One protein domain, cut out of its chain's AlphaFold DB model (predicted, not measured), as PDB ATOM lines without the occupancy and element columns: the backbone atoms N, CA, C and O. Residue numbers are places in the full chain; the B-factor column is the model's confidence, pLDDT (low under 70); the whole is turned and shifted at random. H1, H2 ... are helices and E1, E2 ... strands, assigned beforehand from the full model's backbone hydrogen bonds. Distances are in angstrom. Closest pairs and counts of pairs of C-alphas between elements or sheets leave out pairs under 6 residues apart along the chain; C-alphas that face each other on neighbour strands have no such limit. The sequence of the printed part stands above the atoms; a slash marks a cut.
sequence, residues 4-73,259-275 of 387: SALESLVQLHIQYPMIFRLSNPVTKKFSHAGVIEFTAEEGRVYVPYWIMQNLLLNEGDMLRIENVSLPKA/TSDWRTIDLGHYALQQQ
ATOM      1  N   SER A   4     233.588 299.372 386.296       93.12
ATOM      2  CA  SER A   4     232.938 300.068 387.420       93.12
ATOM      3  C   SER A   4     233.554 301.440 387.736       93.12
ATOM      4  O   SER A   4     232.866 302.375 388.159       93.12
ATOM      5  N   ALA A   5     234.853 301.617 387.467       91.38
ATOM      6  CA  ALA A   5     235.507 302.914 387.608       91.38
ATOM      7  C   ALA A   5     235.014 303.919 386.554       91.38
ATOM      8  O   ALA A   5     234.880 305.102 386.864       91.38
ATOM      9  N   LEU A   6     234.715 303.471 385.330       91.44
ATOM     10  CA  LEU A   6     234.194 304.339 384.271       91.44
ATOM     11  C   LEU A   6     232.818 304.900 384.640       91.44
ATOM     12  O   LEU A   6     232.596 306.100 384.500       91.44
ATOM     13  N   GLU A   7     231.923 304.061 385.159       91.12
ATOM     14  CA  GLU A   7     230.587 304.484 385.600       91.12
ATOM     15  C   GLU A   7     230.668 305.583 386.666       91.12
ATOM     16  O   GLU A   7     229.997 306.613 386.564       91.12
ATOM     17  N   SER A   8     231.572 305.413 387.634       90.00
ATOM     18  CA  SER A   8     231.827 306.410 388.677       90.00
ATOM     19  C   SER A   8     232.336 307.738 388.096       90.00
ATOM     20  O   SER A   8     231.913 308.814 388.515       90.00
ATOM     21  N   LEU A   9     233.224 307.691 387.098       90.94
ATOM     22  CA  LEU A   9     233.768 308.890 386.446       90.94
ATOM     23  C   LEU A   9     232.716 309.647 385.629       90.94
ATOM     24  O   LEU A   9     232.737 310.880 385.596       90.94
ATOM     25  N   VAL A  10     231.797 308.919 384.992       90.56
ATOM     26  CA  VAL A  10     230.676 309.500 384.242       90.56
ATOM     27  C   VAL A  10     229.710 310.211 385.187       90.56
ATOM     28  O   VAL A  10     229.314 311.340 384.904       90.56
ATOM     29  N   GLN A  11     229.396 309.616 386.342       91.94
ATOM     30  CA  GLN A  11     228.572 310.265 387.373       91.94
ATOM     31  C   GLN A  11     229.218 311.554 387.903       91.94
ATOM     32  O   GLN A  11     228.536 312.555 388.134       91.94
ATOM     33  N   LEU A  12     230.547 311.563 388.031       89.94
ATOM     34  CA  LEU A  12     231.326 312.746 388.411       89.94
ATOM     35  C   LEU A  12     231.482 313.777 387.272       89.94
ATOM     36  O   LEU A  12     232.133 314.799 387.475       89.94
ATOM     37  N   HIS A  13     230.884 313.539 386.097       88.94
ATOM     38  CA  HIS A  13     230.934 314.413 384.918       88.94
ATOM     39  C   HIS A  13     232.364 314.783 384.481       88.94
ATOM     40  O   HIS A  13     232.627 315.887 383.995       88.94
ATOM     41  N   ILE A  14     233.311 313.855 384.642       87.88
ATOM     42  CA  ILE A  14     234.711 314.089 384.289       87.88
ATOM     43  C   ILE A  14     234.880 313.983 382.772       87.88
ATOM     44  O   ILE A  14     234.669 312.932 382.169       87.88
ATOM     45  N   GLN A  15     235.287 315.092 382.154       83.62
ATOM     46  CA  GLN A  15     235.551 315.157 380.719       83.62
ATOM     47  C   GLN A  15     236.950 314.644 380.364       83.62
ATOM     48  O   GLN A  15     237.878 314.654 381.171       83.62
ATOM     49  N   TYR A  16     237.102 314.210 379.113       82.94
ATOM     50  CA  TYR A  16     238.391 313.821 378.551       82.94
ATOM     51  C   TYR A  16     239.351 315.030 378.469       82.94
ATOM     52  O   TYR A  16     238.901 316.125 378.121       82.94
ATOM     53  N   PRO A  17     240.671 314.861 378.693       88.19
ATOM     54  CA  PRO A  17     241.394 313.623 379.006       88.19
ATOM     55  C   PRO A  17     241.260 313.179 380.467       88.19
ATOM     56  O   PRO A  17     241.487 313.956 381.389       88.19
ATOM     57  N   MET A  18     240.964 311.893 380.674       91.06
ATOM     58  CA  MET A  18     240.931 311.289 382.008       91.06
ATOM     59  C   MET A  18     242.355 310.951 382.456       91.06
ATOM     60  O   MET A  18     242.981 310.022 381.934       91.06
ATOM     61  N   ILE A  19     242.867 311.725 383.411       93.75
ATOM     62  CA  ILE A  19     244.203 311.556 383.982       93.75
ATOM     63  C   ILE A  19     244.072 311.156 385.449       93.75
ATOM     64  O   ILE A  19     243.246 311.684 386.196       93.75
ATOM     65  N   PHE A  20     244.925 310.225 385.858       95.00
ATOM     66  CA  PHE A  20     244.959 309.704 387.210       95.00
ATOM     67  C   PHE A  20     246.329 309.898 387.838       95.00
ATOM     68  O   PHE A  20     247.370 309.724 387.198       95.00
ATOM     69  N   ARG A  21     246.328 310.225 389.123       95.19
ATOM     70  CA  ARG A  21     247.498 310.172 389.986       95.19
ATOM     71  C   ARG A  21     247.560 308.793 390.626       95.19
ATOM     72  O   ARG A  21     246.673 308.411 391.382       95.19
ATOM     73  N   LEU A  22     248.629 308.071 390.323       95.56
ATOM     74  CA  LEU A  22     248.980 306.790 390.917       95.56
ATOM     75  C   LEU A  22     249.928 307.058 392.081       95.56
ATOM     76  O   LEU A  22     250.961 307.700 391.890       95.56
ATOM     77  N   SER A  23     249.591 306.594 393.278       95.12
ATOM     78  CA  SER A  23     250.397 306.802 394.481       95.12
ATOM     79  C   SER A  23     250.610 305.496 395.233       95.12
ATOM     80  O   SER A  23     249.659 304.773 395.533       95.12
ATOM     81  N   ASN A  24     251.872 305.202 395.536       94.50
ATOM     82  CA  ASN A  24     252.239 304.086 396.391       94.50
ATOM     83  C   ASN A  24     252.114 304.546 397.860       94.50
ATOM     84  O   ASN A  24     252.838 305.462 398.266       94.50
ATOM     85  N   PRO A  25     251.214 303.950 398.667       90.00
ATOM     86  CA  PRO A  25     251.008 304.363 400.054       90.00
ATOM     87  C   PRO A  25     252.220 304.076 400.952       90.00
ATOM     88  O   PRO A  25     252.439 304.803 401.920       90.00
ATOM     89  N   VAL A  26     253.029 303.065 400.618       90.44
ATOM     90  CA  VAL A  26     254.193 302.637 401.406       90.44
ATOM     91  C   VAL A  26     255.381 303.560 401.153       90.44
ATOM     92  O   VAL A  26     255.943 304.141 402.080       90.44
ATOM     93  N   THR A  27     255.751 303.742 399.884       90.00
ATOM     94  CA  THR A  27     256.945 304.519 399.510       90.00
ATOM     95  C   THR A  27     256.670 306.015 399.351       90.00
ATOM     96  O   THR A  27     257.605 306.792 399.158       90.00
ATOM     97  N   LYS A  28     255.396 306.432 399.412       90.50
ATOM     98  CA  LYS A  28     254.912 307.808 399.180       90.50
ATOM     99  C   LYS A  28     255.308 308.390 397.814       90.50
ATOM    100  O   LYS A  28     255.159 309.593 397.585       90.50
ATOM    101  N   LYS A  29     255.788 307.554 396.886       93.00
ATOM    102  CA  LYS A  29     256.046 307.938 395.498       93.00
ATOM    103  C   LYS A  29     254.736 308.036 394.732       93.00
ATOM    104  O   LYS A  29     253.796 307.284 394.983       93.00
ATOM    105  N   PHE A  30     254.684 308.950 393.771       95.12
ATOM    106  CA  PHE A  30     253.533 309.091 392.894       95.12
ATOM    107  C   PHE A  30     253.951 309.385 391.455       95.12
ATOM    108  O   PHE A  30     255.060 309.840 391.179       95.12
ATOM    109  N   SER A  31     253.059 309.093 390.520       94.94
ATOM    110  CA  SER A  31     253.205 309.363 389.090       94.94
ATOM    111  C   SER A  31     251.830 309.638 388.493       94.94
ATOM    112  O   SER A  31     250.814 309.302 389.094       94.94
ATOM    113  N   HIS A  32     251.786 310.274 387.326       94.62
ATOM    114  CA  HIS A  32     250.534 310.536 386.622       94.62
ATOM    115  C   HIS A  32     250.454 309.652 385.385       94.62
ATOM    116  O   HIS A  32     251.439 309.523 384.657       94.62
ATOM    117  N   ALA A  33     249.292 309.053 385.158       93.75
ATOM    118  CA  ALA A  33     249.043 308.178 384.025       93.75
ATOM    119  C   ALA A  33     247.658 308.453 383.435       93.75
ATOM    120  O   ALA A  33     246.708 308.772 384.151       93.75
ATOM    121  N   GLY A  34     247.555 308.335 382.114       92.56
ATOM    122  CA  GLY A  34     246.272 308.290 381.422       92.56
ATOM    123  C   GLY A  34     245.717 306.869 381.406       92.56
ATOM    124  O   GLY A  34     246.467 305.897 381.515       92.56
ATOM    125  N   VAL A  35     244.404 306.752 381.238       91.62
ATOM    126  CA  VAL A  35     243.747 305.466 380.976       91.62
ATOM    127  C   VAL A  35     243.670 305.209 379.473       91.62
ATOM    128  O   VAL A  35     243.408 306.126 378.697       91.62
ATOM    129  N   ILE A  36     243.909 303.961 379.067       90.38
ATOM    130  CA  ILE A  36     243.723 303.512 377.680       90.38
ATOM    131  C   ILE A  36     242.345 302.866 377.527       90.38
ATOM    132  O   ILE A  36     241.570 303.271 376.669       90.38
ATOM    133  N   GLU A  37     242.029 301.891 378.382       91.00
ATOM    134  CA  GLU A  37     240.777 301.136 378.325       91.00
ATOM    135  C   GLU A  37     240.297 300.661 379.708       91.00
ATOM    136  O   GLU A  37     241.062 300.575 380.685       91.00
ATOM    137  N   PHE A  38     239.001 300.351 379.770       92.69
ATOM    138  CA  PHE A  38     238.293 299.909 380.969       92.69
ATOM    139  C   PHE A  38     237.910 298.418 380.898       92.69
ATOM    140  O   PHE A  38     236.753 298.044 381.009       92.69
ATOM    141  N   THR A  39     238.895 297.551 380.669       91.81
ATOM    142  CA  THR A  39     238.718 296.102 380.441       91.81
ATOM    143  C   THR A  39     239.167 295.222 381.610       91.81
ATOM    144  O   THR A  39     239.102 294.000 381.516       91.81
ATOM    145  N   ALA A  40     239.669 295.810 382.701       91.81
ATOM    146  CA  ALA A  40     240.240 295.036 383.801       91.81
ATOM    147  C   ALA A  40     239.167 294.394 384.689       91.81
ATOM    148  O   ALA A  40     238.050 294.897 384.794       91.81
ATOM    149  N   GLU A  41     239.539 293.307 385.360       91.38
ATOM    150  CA  GLU A  41     238.710 292.676 386.387       91.38
ATOM    151  C   GLU A  41     238.480 293.625 387.572       91.38
ATOM    152  O   GLU A  41     239.289 294.516 387.856       91.38
ATOM    153  N   GLU A  42     237.367 293.437 388.278       89.75
ATOM    154  CA  GLU A  42     237.038 294.256 389.440       89.75
ATOM    155  C   GLU A  42     238.102 294.136 390.535       89.75
ATOM    156  O   GLU A  42     238.658 293.069 390.786       89.75
ATOM    157  N   GLY A  43     238.423 295.268 391.165       88.00
ATOM    158  CA  GLY A  43     239.482 295.331 392.172       88.00
ATOM    159  C   GLY A  43     240.904 295.239 391.612       88.00
ATOM    160  O   GLY A  43     241.847 295.284 392.394       88.00
ATOM    161  N   ARG A  44     241.099 295.173 390.287       90.25
ATOM    162  CA  ARG A  44     242.428 295.075 389.661       90.25
ATOM    163  C   ARG A  44     242.688 296.203 388.675       90.25
ATOM    164  O   ARG A  44     241.800 296.665 387.956       90.25
ATOM    165  N   VAL A  45     243.942 296.638 388.594       93.00
ATOM    166  CA  VAL A  45     244.418 297.542 387.542       93.00
ATOM    167  C   VAL A  45     245.702 297.010 386.942       93.00
ATOM    168  O   VAL A  45     246.635 296.628 387.640       93.00
ATOM    169  N   TYR A  46     245.746 297.043 385.616       92.69
ATOM    170  CA  TYR A  46     246.939 296.736 384.855       92.69
ATOM    171  C   TYR A  46     247.752 298.001 384.637       92.69
ATOM    172  O   TYR A  46     247.239 299.002 384.124       92.69
ATOM    173  N   VAL A  47     249.023 297.943 385.020       92.19
ATOM    174  CA  VAL A  47     249.970 299.049 384.876       92.19
ATOM    175  C   VAL A  47     251.202 298.544 384.115       92.19
ATOM    176  O   VAL A  47     251.638 297.415 384.348       92.19
ATOM    177  N   PRO A  48     251.779 299.348 383.203       92.06
ATOM    178  CA  PRO A  48     253.047 299.022 382.564       92.06
ATOM    179  C   PRO A  48     254.181 298.833 383.576       92.06
ATOM    180  O   PRO A  48     254.332 299.624 384.514       92.06
ATOM    181  N   TYR A  49     255.043 297.850 383.326       89.44
ATOM    182  CA  TYR A  49     256.141 297.487 384.223       89.44
ATOM    183  C   TYR A  49     257.081 298.654 384.570       89.44
ATOM    184  O   TYR A  49     257.467 298.821 385.724       89.44
ATOM    185  N   TRP A  50     257.386 299.543 383.622       90.06
ATOM    186  CA  TRP A  50     258.245 300.707 383.884       90.06
ATOM    187  C   TRP A  50     257.633 301.705 384.890       90.06
ATOM    188  O   TRP A  50     258.364 302.332 385.660       90.06
ATOM    189  N   ILE A  51     256.298 301.841 384.936       91.75
ATOM    190  CA  ILE A  51     255.620 302.662 385.956       91.75
ATOM    191  C   ILE A  51     255.725 301.977 387.316       91.75
ATOM    192  O   ILE A  51     255.977 302.650 388.316       91.75
ATOM    193  N   MET A  52     255.575 300.652 387.357       91.81
ATOM    194  CA  MET A  52     255.728 299.878 388.589       91.81
ATOM    195  C   MET A  52     257.131 300.011 389.163       91.81
ATOM    196  O   MET A  52     257.275 300.321 390.343       91.81
ATOM    197  N   GLN A  53     258.161 299.887 388.323       91.62
ATOM    198  CA  GLN A  53     259.548 300.103 388.730       91.62
ATOM    199  C   GLN A  53     259.768 301.522 389.275       91.62
ATOM    200  O   GLN A  53     260.399 301.691 390.318       91.62
ATOM    201  N   ASN A  54     259.212 302.549 388.624       91.88
ATOM    202  CA  ASN A  54     259.337 303.932 389.094       91.88
ATOM    203  C   ASN A  54     258.669 304.149 390.469       91.88
ATOM    204  O   ASN A  54     259.218 304.825 391.348       91.88
ATOM    205  N   LEU A  55     257.495 303.543 390.669       93.06
ATOM    206  CA  LEU A  55     256.726 303.596 391.917       93.06
ATOM    207  C   LEU A  55     257.193 302.587 392.977       93.06
ATOM    208  O   LEU A  55     256.681 302.634 394.099       93.06
ATOM    209  N   LEU A  56     258.172 301.735 392.651       93.31
ATOM    210  CA  LEU A  56     258.654 300.635 393.489       93.31
ATOM    211  C   LEU A  56     257.500 299.727 393.951       93.31
ATOM    212  O   LEU A  56     257.306 299.530 395.149       93.31
ATOM    213  N   LEU A  57     256.696 299.266 392.993       91.56
ATOM    214  CA  LEU A  57     255.571 298.354 393.205       91.56
ATOM    215  C   LEU A  57     255.905 296.964 392.670       91.56
ATOM    216  O   LEU A  57     256.488 296.839 391.589       91.56
ATOM    217  N   ASN A  58     255.464 295.948 393.398       91.12
ATOM    218  CA  ASN A  58     255.425 294.560 392.963       91.12
ATOM    219  C   ASN A  58     254.006 294.171 392.519       91.12
ATOM    220  O   ASN A  58     253.039 294.918 392.681       91.12
ATOM    221  N   GLU A  59     253.889 292.999 391.909       90.94
ATOM    222  CA  GLU A  59     252.601 292.428 391.511       90.94
ATOM    223  C   GLU A  59     251.756 292.127 392.757       90.94
ATOM    224  O   GLU A  59     252.265 291.584 393.735       90.94
ATOM    225  N   GLY A  60     250.476 292.508 392.731       88.94
ATOM    226  CA  GLY A  60     249.573 292.372 393.885       88.94
ATOM    227  C   GLY A  60     249.738 293.432 394.986       88.94
ATOM    228  O   GLY A  60     248.982 293.422 395.954       88.94
ATOM    229  N   ASP A  61     250.674 294.381 394.857       90.12
ATOM    230  CA  ASP A  61     250.760 295.498 395.808       90.12
ATOM    231  C   ASP A  61     249.525 296.410 395.718       90.12
ATOM    232  O   ASP A  61     248.854 296.491 394.693       90.12
ATOM    233  N   MET A  62     249.241 297.162 396.785       89.75
ATOM    234  CA  MET A  62     248.138 298.125 396.786       89.75
ATOM    235  C   MET A  62     248.528 299.452 396.134       89.75
ATOM    236  O   MET A  62     249.476 300.121 396.556       89.75
ATOM    237  N   LEU A  63     247.713 299.900 395.179       91.88
ATOM    238  CA  LEU A  63     247.875 301.192 394.510       91.88
ATOM    239  C   LEU A  63     246.706 302.137 394.793       91.88
ATOM    240  O   LEU A  63     245.547 301.796 394.567       91.88
ATOM    241  N   ARG A  64     247.009 303.366 395.232       92.88
ATOM    242  CA  ARG A  64     246.003 304.425 395.389       92.88
ATOM    243  C   ARG A  64     245.915 305.253 394.112       92.88
ATOM    244  O   ARG A  64     246.908 305.853 393.694       92.88
ATOM    245  N   ILE A  65     244.719 305.303 393.532       93.69
ATOM    246  CA  ILE A  65     244.417 306.014 392.286       93.69
ATOM    247  C   ILE A  65     243.466 307.174 392.578       93.69
ATOM    248  O   ILE A  65     242.414 306.978 393.177       93.69
ATOM    249  N   GLU A  66     243.825 308.375 392.137       92.44
ATOM    250  CA  GLU A  66     243.006 309.586 392.277       92.44
ATOM    251  C   GLU A  66     242.807 310.236 390.909       92.44
ATOM    252  O   GLU A  66     243.752 310.315 390.126       92.44
ATOM    253  N   ASN A  67     241.608 310.736 390.607       92.56
ATOM    254  CA  ASN A  67     241.412 311.548 389.409       92.56
ATOM    255  C   ASN A  67     242.010 312.948 389.613       92.56
ATOM    256  O   ASN A  67     241.738 313.590 390.631       92.56
ATOM    257  N   VAL A  68     242.805 313.421 388.650       92.25
ATOM    258  CA  VAL A  68     243.404 314.759 388.689       92.25
ATOM    259  C   VAL A  68     243.329 315.410 387.311       92.25
ATOM    260  O   VAL A  68     243.711 314.812 386.311       92.25
ATOM    261  N   SER A  69     242.916 316.678 387.267       90.19
ATOM    262  CA  SER A  69     243.014 317.509 386.064       90.19
ATOM    263  C   SER A  69     244.351 318.249 386.042       90.19
ATOM    264  O   SER A  69     244.669 319.000 386.967       90.19
ATOM    265  N   LEU A  70     245.152 318.022 384.997       90.12
ATOM    266  CA  LEU A  70     246.467 318.642 384.830       90.12
ATOM    267  C   LEU A  70     246.448 319.668 383.686       90.12
ATOM    268  O   LEU A  70     245.944 319.366 382.602       90.12
ATOM    269  N   PRO A  71     247.044 320.860 383.872       91.00
ATOM    270  CA  PRO A  71     247.195 321.825 382.793       91.00
ATOM    271  C   PRO A  71     248.228 321.349 381.763       91.00
ATOM    272  O   PRO A  71     249.178 320.628 382.073       91.00
ATOM    273  N   LYS A  72     248.080 321.802 380.515       88.69
ATOM    274  CA  LYS A  72     249.028 321.490 379.442       88.69
ATOM    275  C   LYS A  72     250.394 322.128 379.717       88.69
ATOM    276  O   LYS A  72     250.495 323.340 379.893       88.69
ATOM    277  N   ALA A  73     251.452 321.322 379.668       87.38
ATOM    278  CA  ALA A  73     252.819 321.811 379.789       87.38
ATOM    279  C   ALA A  73     253.228 322.668 378.574       87.38
ATOM    280  O   ALA A  73     252.965 322.310 377.422       87.38
ATOM    281  N   THR A 259     253.961 297.063 375.050       37.91
ATOM    282  CA  THR A 259     252.684 296.657 375.636       37.91
ATOM    283  C   THR A 259     252.708 295.191 376.063       37.91
ATOM    284  O   THR A 259     251.644 294.638 376.315       37.91
ATOM    285  N   SER A 260     253.875 294.540 376.103       39.00
ATOM    286  CA  SER A 260     254.001 293.122 376.470       39.00
ATOM    287  C   SER A 260     254.140 292.914 377.982       39.00
ATOM    288  O   SER A 260     253.893 291.816 378.467       39.00
ATOM    289  N   ASP A 261     254.457 293.972 378.738       55.03
ATOM    290  CA  ASP A 261     254.698 293.912 380.184       55.03
ATOM    291  C   ASP A 261     253.683 294.748 380.976       55.03
ATOM    292  O   ASP A 261     254.024 295.680 381.712       55.03
ATOM    293  N   TRP A 262     252.402 294.418 380.824       59.97
ATOM    294  CA  TRP A 262     251.387 294.835 381.790       59.97
ATOM    295  C   TRP A 262     251.372 293.824 382.926       59.97
ATOM    296  O   TRP A 262     251.310 292.619 382.678       59.97
ATOM    297  N   ARG A 263     251.423 294.300 384.168       72.50
ATOM    298  CA  ARG A 263     251.261 293.436 385.340       72.50
ATOM    299  C   ARG A 263     250.063 293.859 386.168       72.50
ATOM    300  O   ARG A 263     249.607 295.004 386.101       72.50
ATOM    301  N   THR A 264     249.551 292.892 386.915       65.12
ATOM    302  CA  THR A 264     248.369 293.027 387.758       65.12
ATOM    303  C   THR A 264     248.742 293.667 389.084       65.12
ATOM    304  O   THR A 264     249.669 293.226 389.765       65.12
ATOM    305  N   ILE A 265     248.000 294.703 389.454       74.56
ATOM    306  CA  ILE A 265     248.113 295.375 390.743       74.56
ATOM    307  C   ILE A 265     246.722 295.430 391.354       74.56
ATOM    308  O   ILE A 265     245.745 295.733 390.657       74.56
ATOM    309  N   ASP A 266     246.638 295.155 392.650       71.88
ATOM    310  CA  ASP A 266     245.371 295.181 393.356       71.88
ATOM    311  C   ASP A 266     245.022 296.625 393.737       71.88
ATOM    312  O   ASP A 266     245.810 297.399 394.299       71.88
ATOM    313  N   LEU A 267     243.798 297.020 393.405       64.50
ATOM    314  CA  LEU A 267     243.202 298.226 393.945       64.50
ATOM    315  C   LEU A 267     242.797 297.910 395.374       64.50
ATOM    316  O   LEU A 267     241.833 297.184 395.612       64.50
ATOM    317  N   GLY A 268     243.522 298.478 396.335       45.84
ATOM    318  CA  GLY A 268     243.089 298.436 397.723       45.84
ATOM    319  C   GLY A 268     241.626 298.885 397.818       45.84
ATOM    320  O   GLY A 268     241.230 299.864 397.183       45.84
ATOM    321  N   HIS A 269     240.836 298.175 398.624       40.62
ATOM    322  CA  HIS A 269     239.383 298.320 398.804       40.62
ATOM    323  C   HIS A 269     238.903 299.709 399.311       40.62
ATOM    324  O   HIS A 269     237.762 299.863 399.736       40.62
ATOM    325  N   TYR A 270     239.755 300.738 399.279       43.75
ATOM    326  CA  TYR A 270     239.542 302.054 399.876       43.75
ATOM    327  C   TYR A 270     240.176 303.173 399.034       43.75
ATOM    328  O   TYR A 270     241.230 303.693 399.397       43.75
ATOM    329  N   ALA A 271     239.555 303.594 397.923       42.03
ATOM    330  CA  ALA A 271     239.989 304.833 397.249       42.03
ATOM    331  C   ALA A 271     238.969 305.546 396.336       42.03
ATOM    332  O   ALA A 271     239.366 306.467 395.635       42.03
ATOM    333  N   LEU A 272     237.672 305.210 396.352       42.88
ATOM    334  CA  LEU A 272     236.646 306.037 395.675       42.88
ATOM    335  C   LEU A 272     235.613 306.644 396.644       42.88
ATOM    336  O   LEU A 272     234.750 307.421 396.254       42.88
ATOM    337  N   GLN A 273     235.749 306.377 397.946       40.50
ATOM    338  CA  GLN A 273     234.785 306.813 398.961       40.50
ATOM    339  C   GLN A 273     235.141 308.145 399.654       40.50
ATOM    340  O   GLN A 273     234.298 308.725 400.335       40.50
ATOM    341  N   GLN A 274     236.348 308.694 399.453       41.34
ATOM    342  CA  GLN A 274     236.727 309.973 400.082       41.34
ATOM    343  C   GLN A 274     236.135 311.210 399.385       41.34
ATOM    344  O   GLN A 274     235.948 312.233 400.040       41.34
ATOM    345  N   GLN A 275     235.754 311.131 398.105       43.88
ATOM    346  CA  GLN A 275     235.073 312.247 397.427       43.88
ATOM    347  C   GLN A 275     233.575 312.321 397.773       43.88
ATOM    348  O   GLN A 275     233.037 313.419 397.909       43.88
TER     349      GLN A 275
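This is residues 4 to 73 and 259 to 275 of the 387 residues of an uncharacterized protein of Macrostomum lignano (UniProt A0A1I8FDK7). A three-strand sheet, E2, E1 and E4, and a two-strand ribbon, E3 and E5, stand opposite each other across the middle with their strands crossed, as a loose, incomplete sandwich that does not close into a barrel. The short helix H2 bridges the two at one end, over the edge strand E2 and near the start of E5, while H1 lies at the far end, away from the sheet. The printed part has 87 residues, with two named helices and five named strands in the order H1, E1, E2, E3, H2, E4, E5. Both sheets are antiparallel, in the orders E2, E1, E4 and E3, E5; the class is mixed, helices and strands, with 39 residues, under half, in named elements. The whole is compact, with a radius of gyration of the C-alphas of 12.7 A, and spans 33 by 32 by 27 A.

H1, residues 4 to 11, begins at C-alpha 4 (232.938, 300.068, 387.420) and is 11.1 A long. E1, residues 19 to 23, measures 13.1 A and E2, residues 30 to 34, 13.6 A. E3, residues 44 to 48, measures 13.4 A, and H2, residues 49 to 55, begins at C-alpha 49 (256.141, 297.487, 384.223) and is 9.8 A long. E4, residues 64 to 67, measures 10.4 A. E5, residues 262 to 266, measures 13.0 A and ends at C-alpha 266 (245.371, 295.181, 393.356).

E1 is the inner strand of its sheet. E1 and E2 form a hairpin, antiparallel at 153 degrees, with N 22 and O 31 within hydrogen-bond range at 2.8 A. On E1's other side E4 is antiparallel at 155 degrees, with N 21 and O 66 2.8 A apart. E3 and E5 are antiparallel at 144 degrees, with N 45 and O 265 2.9 A apart. H2 is on the sheet of E2, E1 and E4, at a height over the sheet of 9.8 A. It lies over E2 and runs along the strands, at 1 degree to E2 on the local plane, which only just can be fitted, to 6 C-alphas. The closest C-alphas of H2 and E2 are those of Leu 55 and Phe 30, 6.4 A apart; those of H2 and E5 are Tyr 49 and Trp 262, 6.0 A apart. E1 and E3 are apart, as are H1 and H2. In H1 and H2 every O i to N i+4 pair is within hydrogen-bond range.

The two C-alphas farthest apart are those of Ser 260 and Gln 275, at 34.1 A. Residues 74 to 258 are not printed, and C-alphas 73 and 259 are 25.5 A apart across the cut, which falls in the link from E4 to E5. Of the links that are printed whole, E3 to H2 is tight and the others are short. The mean pLDDT of the printed part is 83.6; it is under 70 in residues 259 to 262, 264 and 267 to 275.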